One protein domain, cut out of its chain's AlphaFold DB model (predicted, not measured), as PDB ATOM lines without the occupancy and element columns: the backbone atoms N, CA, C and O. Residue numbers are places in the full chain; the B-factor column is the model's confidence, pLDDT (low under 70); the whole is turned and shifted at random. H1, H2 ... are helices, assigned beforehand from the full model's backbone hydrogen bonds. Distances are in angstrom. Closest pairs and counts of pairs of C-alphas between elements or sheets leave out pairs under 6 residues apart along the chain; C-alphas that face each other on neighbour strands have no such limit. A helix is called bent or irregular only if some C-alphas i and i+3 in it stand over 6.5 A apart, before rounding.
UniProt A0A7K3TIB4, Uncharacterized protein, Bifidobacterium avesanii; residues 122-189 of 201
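This is residues 122 to 189 of the 201 residues of an uncharacterized protein of Bifidobacterium avesanii (UniProt A0A7K3TIB4). Three helices form a small bundle: H1 and H4 lie side by side, running opposite ways, while H3 runs slantwise along one side of the pair, its first turn on the first half of H1 and its later part on H4. H2, a single turn, folds back at the end of H1, and residues 145 to 154 lead from it to the start of H3. The printed part has 68 residues with four named helices, in the order H1, H2, H3, H4, and no named strand; its class is all helix. It is compact, with a radius of gyration of the C-alphas of 11.2 A, yet elongated, spanning 34 by 20 by 19 A.

H1, residues 122 to 139, touches H2, residues 141 to 144, with residues 133 to 137 alone; the closest C-alphas, of Arg 137 and Ala 144, are 5.0 A apart. H3, residues 155 to 171, touches H1 at a steep tilt of 39 degrees, the same way, closest at the C-alphas of Glu 125 and Ala 155, 5.5 A apart. H4, residues 177 to 188, touches H1 at a shallow tilt of 14 degrees, opposite ways, with the C-alphas of Asn 139 and Gly 181 closest at 4.9 A. H3 and H4 form a helical hairpin at a steep tilt of 44 degrees, and their closest C-alphas, of Ile 169 and Thr 183, are 6.3 A apart. H2 and H3 are apart. Every O i to N i+4 pair is within hydrogen-bond range in H1 and H4, and 11 of 13 are in H3; H2 is too short for such a pair.

H1 begins at C-alpha 122 (161.965, 107.265, 156.659) and is 25.7 A long; H2 is 4.9 A. H3 is 24.2 A long, with a kink of 33 degrees near residue 164, and is only just irregular: C-alphas 164 and 167 are 6.9 A apart. H4 is 16.4 A long and ends at C-alpha 188 (149.858, 94.414, 160.949).

The two farthest C-alphas, of Ala 122 and Asp 174, are 34.8 A apart. The printed part has no cut and no long link. Its mean pLDDT is 90.3; residues 173 to 174 are under 70.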
ATOM      1  N   ALA A 122     162.329 106.253 155.668       86.94
ATOM      2  CA  ALA A 122     161.965 107.265 156.659       86.94
ATOM      3  C   ALA A 122     160.470 107.613 156.577       86.94
ATOM      4  O   ALA A 122     159.781 107.698 157.600       86.94
ATOM      5  N   SER A 123     159.948 107.777 155.357       85.44
ATOM      6  CA  SER A 123     158.505 107.940 155.142       85.44
ATOM      7  C   SER A 123     157.731 106.694 155.576       85.44
ATOM      8  O   SER A 123     156.667 106.827 156.187       85.44
ATOM      9  N   TYR A 124     158.290 105.501 155.355       83.12
ATOM     10  CA  TYR A 124     157.700 104.244 155.814       83.12
ATOM     11  C   TYR A 124     157.548 104.169 157.320       83.12
ATOM     12  O   TYR A 124     156.446 103.938 157.817       83.12
ATOM     13  N   GLU A 125     158.626 104.395 158.061       87.19
ATOM     14  CA  GLU A 125     158.590 104.295 159.515       87.19
ATOM     15  C   GLU A 125     157.588 105.280 160.119       87.19
ATOM     16  O   GLU A 125     156.899 104.967 161.091       87.19
ATOM     17  N   LYS A 126     157.476 106.470 159.521       90.38
ATOM     18  CA  LYS A 126     156.502 107.477 159.930       90.38
ATOM     19  C   LYS A 126     155.069 107.011 159.678       90.38
ATOM     20  O   LYS A 126     154.263 107.035 160.604       90.38
ATOM     21  N   ALA A 127     154.763 106.564 158.464       88.12
ATOM     22  CA  ALA A 127     153.432 106.078 158.110       88.12
ATOM     23  C   ALA A 127     153.025 104.855 158.949       88.12
ATOM     24  O   ALA A 127     151.898 104.788 159.439       88.12
ATOM     25  N   ARG A 128     153.958 103.929 159.196       87.44
ATOM     26  CA  ARG A 128     153.739 102.760 160.056       87.44
ATOM     27  C   ARG A 128     153.488 103.155 161.508       87.44
ATOM     28  O   ARG A 128     152.603 102.592 162.148       87.44
ATOM     29  N   TYR A 129     154.239 104.125 162.034       92.44
ATOM     30  CA  TYR A 129     153.991 104.674 163.367       92.44
ATOM     31  C   TYR A 129     152.572 105.242 163.465       92.44
ATOM     32  O   TYR A 129     151.829 104.888 164.377       92.44
ATOM     33  N   ASP A 130     152.182 106.072 162.500       92.88
ATOM     34  CA  ASP A 130     150.867 106.713 162.485       92.88
ATOM     35  C   ASP A 130     149.731 105.686 162.400       92.88
ATOM     36  O   ASP A 130     148.774 105.765 163.171       92.88
ATOM     37  N   ALA A 131     149.866 104.684 161.526       91.50
ATOM     38  CA  ALA A 131     148.892 103.607 161.382       91.50
ATOM     39  C   ALA A 131     148.737 102.793 162.676       91.50
ATOM     40  O   ALA A 131     147.616 102.476 163.074       91.50
ATOM     41  N   ARG A 132     149.843 102.491 163.370       92.75
ATOM     42  CA  ARG A 132     149.812 101.786 164.661       92.75
ATOM     43  C   ARG A 132     149.151 102.614 165.750       92.75
ATOM     44  O   ARG A 132     148.295 102.093 166.457       92.75
ATOM     45  N   VAL A 133     149.521 103.888 165.879       95.69
ATOM     46  CA  VAL A 133     148.923 104.788 166.876       95.69
ATOM     47  C   VAL A 133     147.417 104.900 166.662       95.69
ATOM     48  O   VAL A 133     146.659 104.752 167.620       95.69
ATOM     49  N   GLU A 134     146.978 105.106 165.421       95.06
ATOM     50  CA  GLU A 134     145.554 105.205 165.098       95.06
ATOM     51  C   GLU A 134     144.811 103.892 165.368       95.06
ATOM     52  O   GLU A 134     143.749 103.883 165.998       95.06
ATOM     53  N   CYS A 135     145.402 102.764 164.963       95.06
ATOM     54  CA  CYS A 135     144.845 101.444 165.223       95.06
ATOM     55  C   CYS A 135     144.675 101.193 166.727       95.06
ATOM     56  O   CYS A 135     143.599 100.764 167.138       95.06
ATOM     57  N   ILE A 136     145.689 101.492 167.549       96.00
ATOM     58  CA  ILE A 136     145.630 101.294 169.006       96.00
ATOM     59  C   ILE A 136     144.558 102.193 169.622       96.00
ATOM     60  O   ILE A 136     143.757 101.729 170.427       96.00
ATOM     61  N   ARG A 137     144.487 103.464 169.214       95.81
ATOM     62  CA  ARG A 137     143.468 104.399 169.715       95.81
ATOM     63  C   ARG A 137     142.042 103.937 169.416       95.81
ATOM     64  O   ARG A 137     141.153 104.188 170.222       95.81
ATOM     65  N   THR A 138     141.836 103.253 168.294       95.81
ATOM     66  CA  THR A 138     140.516 102.765 167.876       95.81
ATOM     67  C   THR A 138     140.171 101.399 168.472       95.81
ATOM     68  O   THR A 138     139.058 101.208 168.954       95.81
ATOM     69  N   ASN A 139     141.105 100.448 168.436       94.81
ATOM     70  CA  ASN A 139     140.836  99.032 168.722       94.81
ATOM     71  C   ASN A 139     141.346  98.569 170.094       94.81
ATOM     72  O   ASN A 139     141.063  97.449 170.502       94.81
ATOM     73  N   ALA A 140     142.115  99.406 170.787       94.44
ATOM     74  CA  ALA A 140     142.724  99.115 172.081       94.44
ATOM     75  C   ALA A 140     142.689 100.356 173.003       94.44
ATOM     76  O   ALA A 140     143.729 100.785 173.521       94.44
ATOM     77  N   PRO A 141     141.511 100.984 173.200       94.75
ATOM     78  CA  PRO A 141     141.391 102.276 173.873       94.75
ATOM     79  C   PRO A 141     141.926 102.278 175.312       94.75
ATOM     80  O   PRO A 141     142.462 103.297 175.743       94.75
ATOM     81  N   SER A 142     141.869 101.160 176.049       94.38
ATOM     82  CA  SER A 142     142.452 101.074 177.403       94.38
ATOM     83  C   SER A 142     143.979 101.228 177.434       94.38
ATOM     84  O   SER A 142     144.559 101.526 178.481       94.38
ATOM     85  N   TYR A 143     144.640 101.061 176.288       94.06
ATOM     86  CA  TYR A 143     146.083 101.202 176.126       94.06
ATOM     87  C   TYR A 143     146.487 102.532 175.472       94.06
ATOM     88  O   TYR A 143     147.668 102.884 175.508       94.06
ATOM     89  N   ALA A 144     145.534 103.292 174.922       94.38
ATOM     90  CA  ALA A 144     145.791 104.516 174.161       94.38
ATOM     91  C   ALA A 144     146.533 105.593 174.972       94.38
ATOM     92  O   ALA A 144     147.455 106.219 174.449       94.38
ATOM     93  N   ASP A 145     146.208 105.748 176.260       95.38
ATOM     94  CA  ASP A 145     146.838 106.732 177.158       95.38
ATOM     95  C   ASP A 145     148.326 106.449 177.436       95.38
ATOM     96  O   ASP A 145     149.043 107.295 177.974       95.38
ATOM     97  N   ARG A 146     148.822 105.260 177.069       95.56
ATOM     98  CA  ARG A 146     150.248 104.913 177.174       95.56
ATOM     99  C   ARG A 146     151.076 105.491 176.024       95.56
ATOM    100  O   ARG A 146     152.302 105.468 176.096       95.56
ATOM    101  N   ILE A 147     150.425 106.010 174.982       96.50
ATOM    102  CA  ILE A 147     151.066 106.667 173.844       96.50
ATOM    103  C   ILE A 147     151.184 108.159 174.147       96.50
ATOM    104  O   ILE A 147     150.185 108.845 174.350       96.50
ATOM    105  N   SER A 148     152.406 108.690 174.126       94.81
ATOM    106  CA  SER A 148     152.617 110.129 174.274       94.81
ATOM    107  C   SER A 148     152.594 110.836 172.923       94.81
ATOM    108  O   SER A 148     153.342 110.472 172.019       94.81
ATOM    109  N   ASP A 149     151.849 111.939 172.827       92.56
ATOM    110  CA  ASP A 149     151.886 112.837 171.660       92.56
ATOM    111  C   ASP A 149     153.268 113.485 171.440       92.56
ATOM    112  O   ASP A 149     153.531 114.051 170.382       92.56
ATOM    113  N   SER A 150     154.160 113.410 172.434       95.06
ATOM    114  CA  SER A 150     155.534 113.917 172.331       95.06
ATOM    115  C   SER A 150     156.510 112.943 171.669       95.06
ATOM    116  O   SER A 150     157.656 113.319 171.411       95.06
ATOM    117  N   TRP A 151     156.105 111.694 171.422       95.62
ATOM    118  CA  TRP A 151     156.996 110.714 170.817       95.62
ATOM    119  C   TRP A 151     157.360 111.100 169.379       95.62
ATOM    120  O   TRP A 151     156.512 111.592 168.626       95.62
ATOM    121  N   PRO A 152     158.622 110.881 168.975       95.12
ATOM    122  CA  PRO A 152     159.035 111.096 167.598       95.12
ATOM    123  C   PRO A 152     158.230 110.182 166.670       95.12
ATOM    124  O   PRO A 152     157.977 109.027 166.991       95.12
ATOM    125  N   ARG A 153     157.846 110.686 165.497       93.19
ATOM    126  CA  ARG A 153     157.221 109.868 164.447       93.19
ATOM    127  C   ARG A 153     158.339 109.264 163.593       93.19
ATOM    128  O   ARG A 153     159.183 110.021 163.122       93.19
ATOM    129  N   GLY A 154     158.356 107.945 163.396       90.31
ATOM    130  CA  GLY A 154     159.425 107.233 162.672       90.31
ATOM    131  C   GLY A 154     160.030 106.081 163.481       90.31
ATOM    132  O   GLY A 154     159.380 105.593 164.408       90.31
ATOM    133  N   ALA A 155     161.268 105.667 163.166       90.31
ATOM    134  CA  ALA A 155     161.977 104.570 163.845       90.31
ATOM    135  C   ALA A 155     161.922 104.658 165.373       90.31
ATOM    136  O   ALA A 155     161.527 103.704 166.041       90.31
ATOM    137  N   GLU A 156     162.283 105.815 165.933       95.75
ATOM    138  CA  GLU A 156     162.299 106.009 167.386       95.75
ATOM    139  C   GLU A 156     160.894 105.861 167.990       95.75
ATOM    140  O   GLU A 156     160.737 105.260 169.050       95.75
ATOM    141  N   GLY A 157     159.852 106.342 167.307       96.19
ATOM    142  CA  GLY A 157     158.463 106.169 167.737       96.19
ATOM    143  C   GLY A 157     158.011 104.716 167.698       96.19
ATOM    144  O   GLY A 157     157.375 104.236 168.635       96.19
ATOM    145  N   LEU A 158     158.368 103.992 166.635       93.00
ATOM    146  CA  LEU A 158     158.108 102.557 166.516       93.00
ATOM    147  C   LEU A 158     158.808 101.771 167.625       93.00
ATOM    148  O   LEU A 158     158.200 100.876 168.211       93.00
ATOM    149  N   GLN A 159     160.048 102.135 167.960       95.44
ATOM    150  CA  GLN A 159     160.766 101.551 169.088       95.44
ATOM    151  C   GLN A 159     160.026 101.804 170.408       95.44
ATOM    152  O   GLN A 159     159.830 100.863 171.175       95.44
ATOM    153  N   ARG A 160     159.547 103.033 170.657       97.12
ATOM    154  CA  ARG A 160     158.756 103.354 171.862       97.12
ATOM    155  C   ARG A 160     157.465 102.545 171.954       97.12
ATOM    156  O   ARG A 160     157.133 102.070 173.041       97.12
ATOM    157  N   LEU A 161     156.760 102.363 170.835       95.56
ATOM    158  CA  LEU A 161     155.575 101.503 170.774       95.56
ATOM    159  C   LEU A 161     155.928 100.066 171.186       95.56
ATOM    160  O   LEU A 161     155.263  99.507 172.057       95.56
ATOM    161  N   SER A 162     156.995  99.490 170.628       94.06
ATOM    162  CA  SER A 162     157.443  98.135 170.980       94.06
ATOM    163  C   SER A 162     157.851  98.019 172.452       94.06
ATOM    164  O   SER A 162     157.365  97.138 173.154       94.06
ATOM    165  N   GLU A 163     158.674  98.940 172.962       95.38
ATOM    166  CA  GLU A 163     159.087  98.970 174.376       95.38
ATOM    167  C   GLU A 163     157.888  99.039 175.334       95.38
ATOM    168  O   GLU A 163     157.916  98.454 176.416       95.38
ATOM    169  N   THR A 164     156.823  99.732 174.928       95.81
ATOM    170  CA  THR A 164     155.627  99.940 175.752       95.81
ATOM    171  C   THR A 164     154.666  98.753 175.704       95.81
ATOM    172  O   THR A 164     154.102  98.383 176.736       95.81
ATOM    173  N   PHE A 165     154.455  98.162 174.525       95.31
ATOM    174  CA  PHE A 165     153.362  97.212 174.296       95.31
ATOM    175  C   PHE A 165     153.804  95.757 174.148       95.31
ATOM    176  O   PHE A 165     153.039  94.872 174.525       95.31
ATOM    177  N   THR A 166     155.026  95.474 173.686       92.00
ATOM    178  CA  THR A 166     155.518  94.089 173.571       92.00
ATOM    179  C   THR A 166     155.473  93.338 174.906       92.00
ATOM    180  O   THR A 166     154.967  92.215 174.909       92.00
ATOM    181  N   PRO A 167     155.893  93.915 176.054       92.25
ATOM    182  CA  PRO A 167     155.775  93.225 177.335       92.25
ATOM    183  C   PRO A 167     154.328  92.830 177.640       92.25
ATOM    184  O   PRO A 167     154.079  91.681 177.975       92.25
ATOM    185  N   ILE A 168     153.371  93.736 177.417       90.94
ATOM    186  CA  ILE A 168     151.941  93.490 177.650       90.94
ATOM    187  C   ILE A 168     151.459  92.311 176.801       90.94
ATOM    188  O   ILE A 168     150.920  91.355 177.344       90.94
ATOM    189  N   ILE A 169     151.734  92.339 175.495       89.19
ATOM    190  CA  ILE A 169     151.308  91.295 174.553       89.19
ATOM    191  C   ILE A 169     151.927  89.933 174.900       89.19
ATOM    192  O   ILE A 169     151.296  88.900 174.717       89.19
ATOM    193  N   THR A 170     153.164  89.914 175.407       83.81
ATOM    194  CA  THR A 170     153.881  88.658 175.698       83.81
ATOM    195  C   THR A 170     153.594  88.067 177.076       83.81
ATOM    196  O   THR A 170     153.760  86.864 177.261       83.81
ATOM    197  N   THR A 171     153.214  88.887 178.061       78.06
ATOM    198  CA  THR A 171     153.026  88.429 179.449       78.06
ATOM    199  C   THR A 171     151.572  88.268 179.849       78.06
ATOM    200  O   THR A 171     151.290  87.550 180.808       78.06
ATOM    201  N   ASP A 172     150.663  88.962 179.170       71.25
ATOM    202  CA  ASP A 172     149.262  88.974 179.552       71.25
ATOM    203  C   ASP A 172     148.530  87.818 178.863       71.25
ATOM    204  O   ASP A 172     148.426  87.756 177.640       71.25
ATOM    205  N   SER A 173     148.055  86.856 179.656       62.75
ATOM    206  CA  SER A 173     147.248  85.733 179.162       62.75
ATOM    207  C   SER A 173     145.776  86.110 178.982       62.75
ATOM    208  O   SER A 173     144.951  85.245 178.679       62.75
ATOM    209  N   ASP A 174     145.418  87.362 179.273       63.31
ATOM    210  CA  ASP A 174     144.038  87.811 179.301       63.31
ATOM    211  C   ASP A 174     143.475  87.969 177.883       63.31
ATOM    212  O   ASP A 174     144.032  88.649 177.031       63.31
ATOM    213  N   SER A 175     142.333  87.351 177.598       70.25
ATOM    214  CA  SER A 175     141.764  87.307 176.237       70.25
ATOM    215  C   SER A 175     140.891  88.524 175.903       70.25
ATOM    216  O   SER A 175     139.957  88.418 175.102       70.25
ATOM    217  N   SER A 176     141.162  89.667 176.541       88.31
ATOM    218  CA  SER A 176     140.347  90.870 176.382       88.31
ATOM    219  C   SER A 176     140.334  91.339 174.925       88.31
ATOM    220  O   SER A 176     141.326  91.217 174.203       88.31
ATOM    221  N   GLU A 177     139.197  91.878 174.479       90.00
ATOM    222  CA  GLU A 177     139.071  92.424 173.121       90.00
ATOM    223  C   GLU A 177     140.087  93.548 172.875       90.00
ATOM    224  O   GLU A 177     140.672  93.616 171.797       90.00
ATOM    225  N   ASP A 178     140.399  94.341 173.904       91.38
ATOM    226  CA  ASP A 178     141.444  95.362 173.845       91.38
ATOM    227  C   ASP A 178     142.848  94.758 173.663       91.38
ATOM    228  O   ASP A 178     143.639  95.304 172.895       91.38
ATOM    229  N   LEU A 179     143.182  93.632 174.314       91.94
ATOM    230  CA  LEU A 179     144.482  92.975 174.112       91.94
ATOM    231  C   LEU A 179     144.583  92.346 172.717       91.94
ATOM    232  O   LEU A 179     145.635  92.429 172.078       91.94
ATOM    233  N   LYS A 180     143.490  91.762 172.207       90.69
ATOM    234  CA  LYS A 180     143.428  91.267 170.821       90.69
ATOM    235  C   LYS A 180     143.616  92.408 169.824       90.69
ATOM    236  O   LYS A 180     144.426  92.281 168.908       90.69
ATOM    237  N   GLY A 181     142.924  93.528 170.039       91.00
ATOM    238  CA  GLY A 181     143.068  94.741 169.242       91.00
ATOM    239  C   GLY A 181     144.499  95.272 169.274       91.00
ATOM    240  O   GLY A 181     145.088  95.510 168.222       91.00
ATOM    241  N   LEU A 182     145.105  95.369 170.461       93.50
ATOM    242  CA  LEU A 182     146.493  95.806 170.626       93.50
ATOM    243  C   LEU A 182     147.467  94.887 169.878       93.50
ATOM    244  O   LEU A 182     148.353  95.374 169.175       93.50
ATOM    245  N   THR A 183     147.286  93.573 170.005       90.69
ATOM    246  CA  THR A 183     148.112  92.564 169.331       90.69
ATOM    247  C   THR A 183     148.020  92.718 167.816       90.69
ATOM    248  O   THR A 183     149.045  92.881 167.158       90.69
ATOM    249  N   ALA A 184     146.805  92.780 167.262       87.62
ATOM    250  CA  ALA A 184     146.593  92.990 165.832       87.62
ATOM    251  C   ALA A 184     147.225  94.306 165.342       87.62
ATOM    252  O   ALA A 184     147.906  94.330 164.315       87.62
ATOM    253  N   CYS A 185     147.073  95.393 166.106       91.50
ATOM    254  CA  CYS A 185     147.661  96.682 165.754       91.50
ATOM    255  C   CYS A 185     149.194  96.657 165.748       91.50
ATOM    256  O   CYS A 185     149.819  97.252 164.871       91.50
ATOM    257  N   MET A 186     149.818  95.971 166.707       89.75
ATOM    258  CA  MET A 186     151.276  95.865 166.775       89.75
ATOM    259  C   MET A 186     151.856  94.963 165.679       89.75
ATOM    260  O   MET A 186     152.989  95.205 165.252       89.75
ATOM    261  N   THR A 187     151.086  93.991 165.184       83.06
ATOM    262  CA  THR A 187     151.526  93.059 164.137       83.06
ATOM    263  C   THR A 187     151.373  93.636 162.730       83.06
ATOM    264  O   THR A 187     152.353  93.658 161.989       83.06
ATOM    265  N   SER A 188     150.193  94.151 162.361       79.19
ATOM    266  CA  SER A 188     149.858  94.414 160.949       79.19
ATOM    267  C   SER A 188     149.147  95.747 160.674       79.19
ATOM    268  O   SER A 188     148.599  95.932 159.587       79.19
ATOM    269  N   ALA A 189     149.106  96.697 161.619       83.94
ATOM    270  CA  ALA A 189     148.430  97.975 161.371       83.94
ATOM    271  C   ALA A 189     149.017  98.717 160.161       83.94
ATOM    272  O   ALA A 189     150.217  98.993 160.102       83.94
TER     273      ALA A 189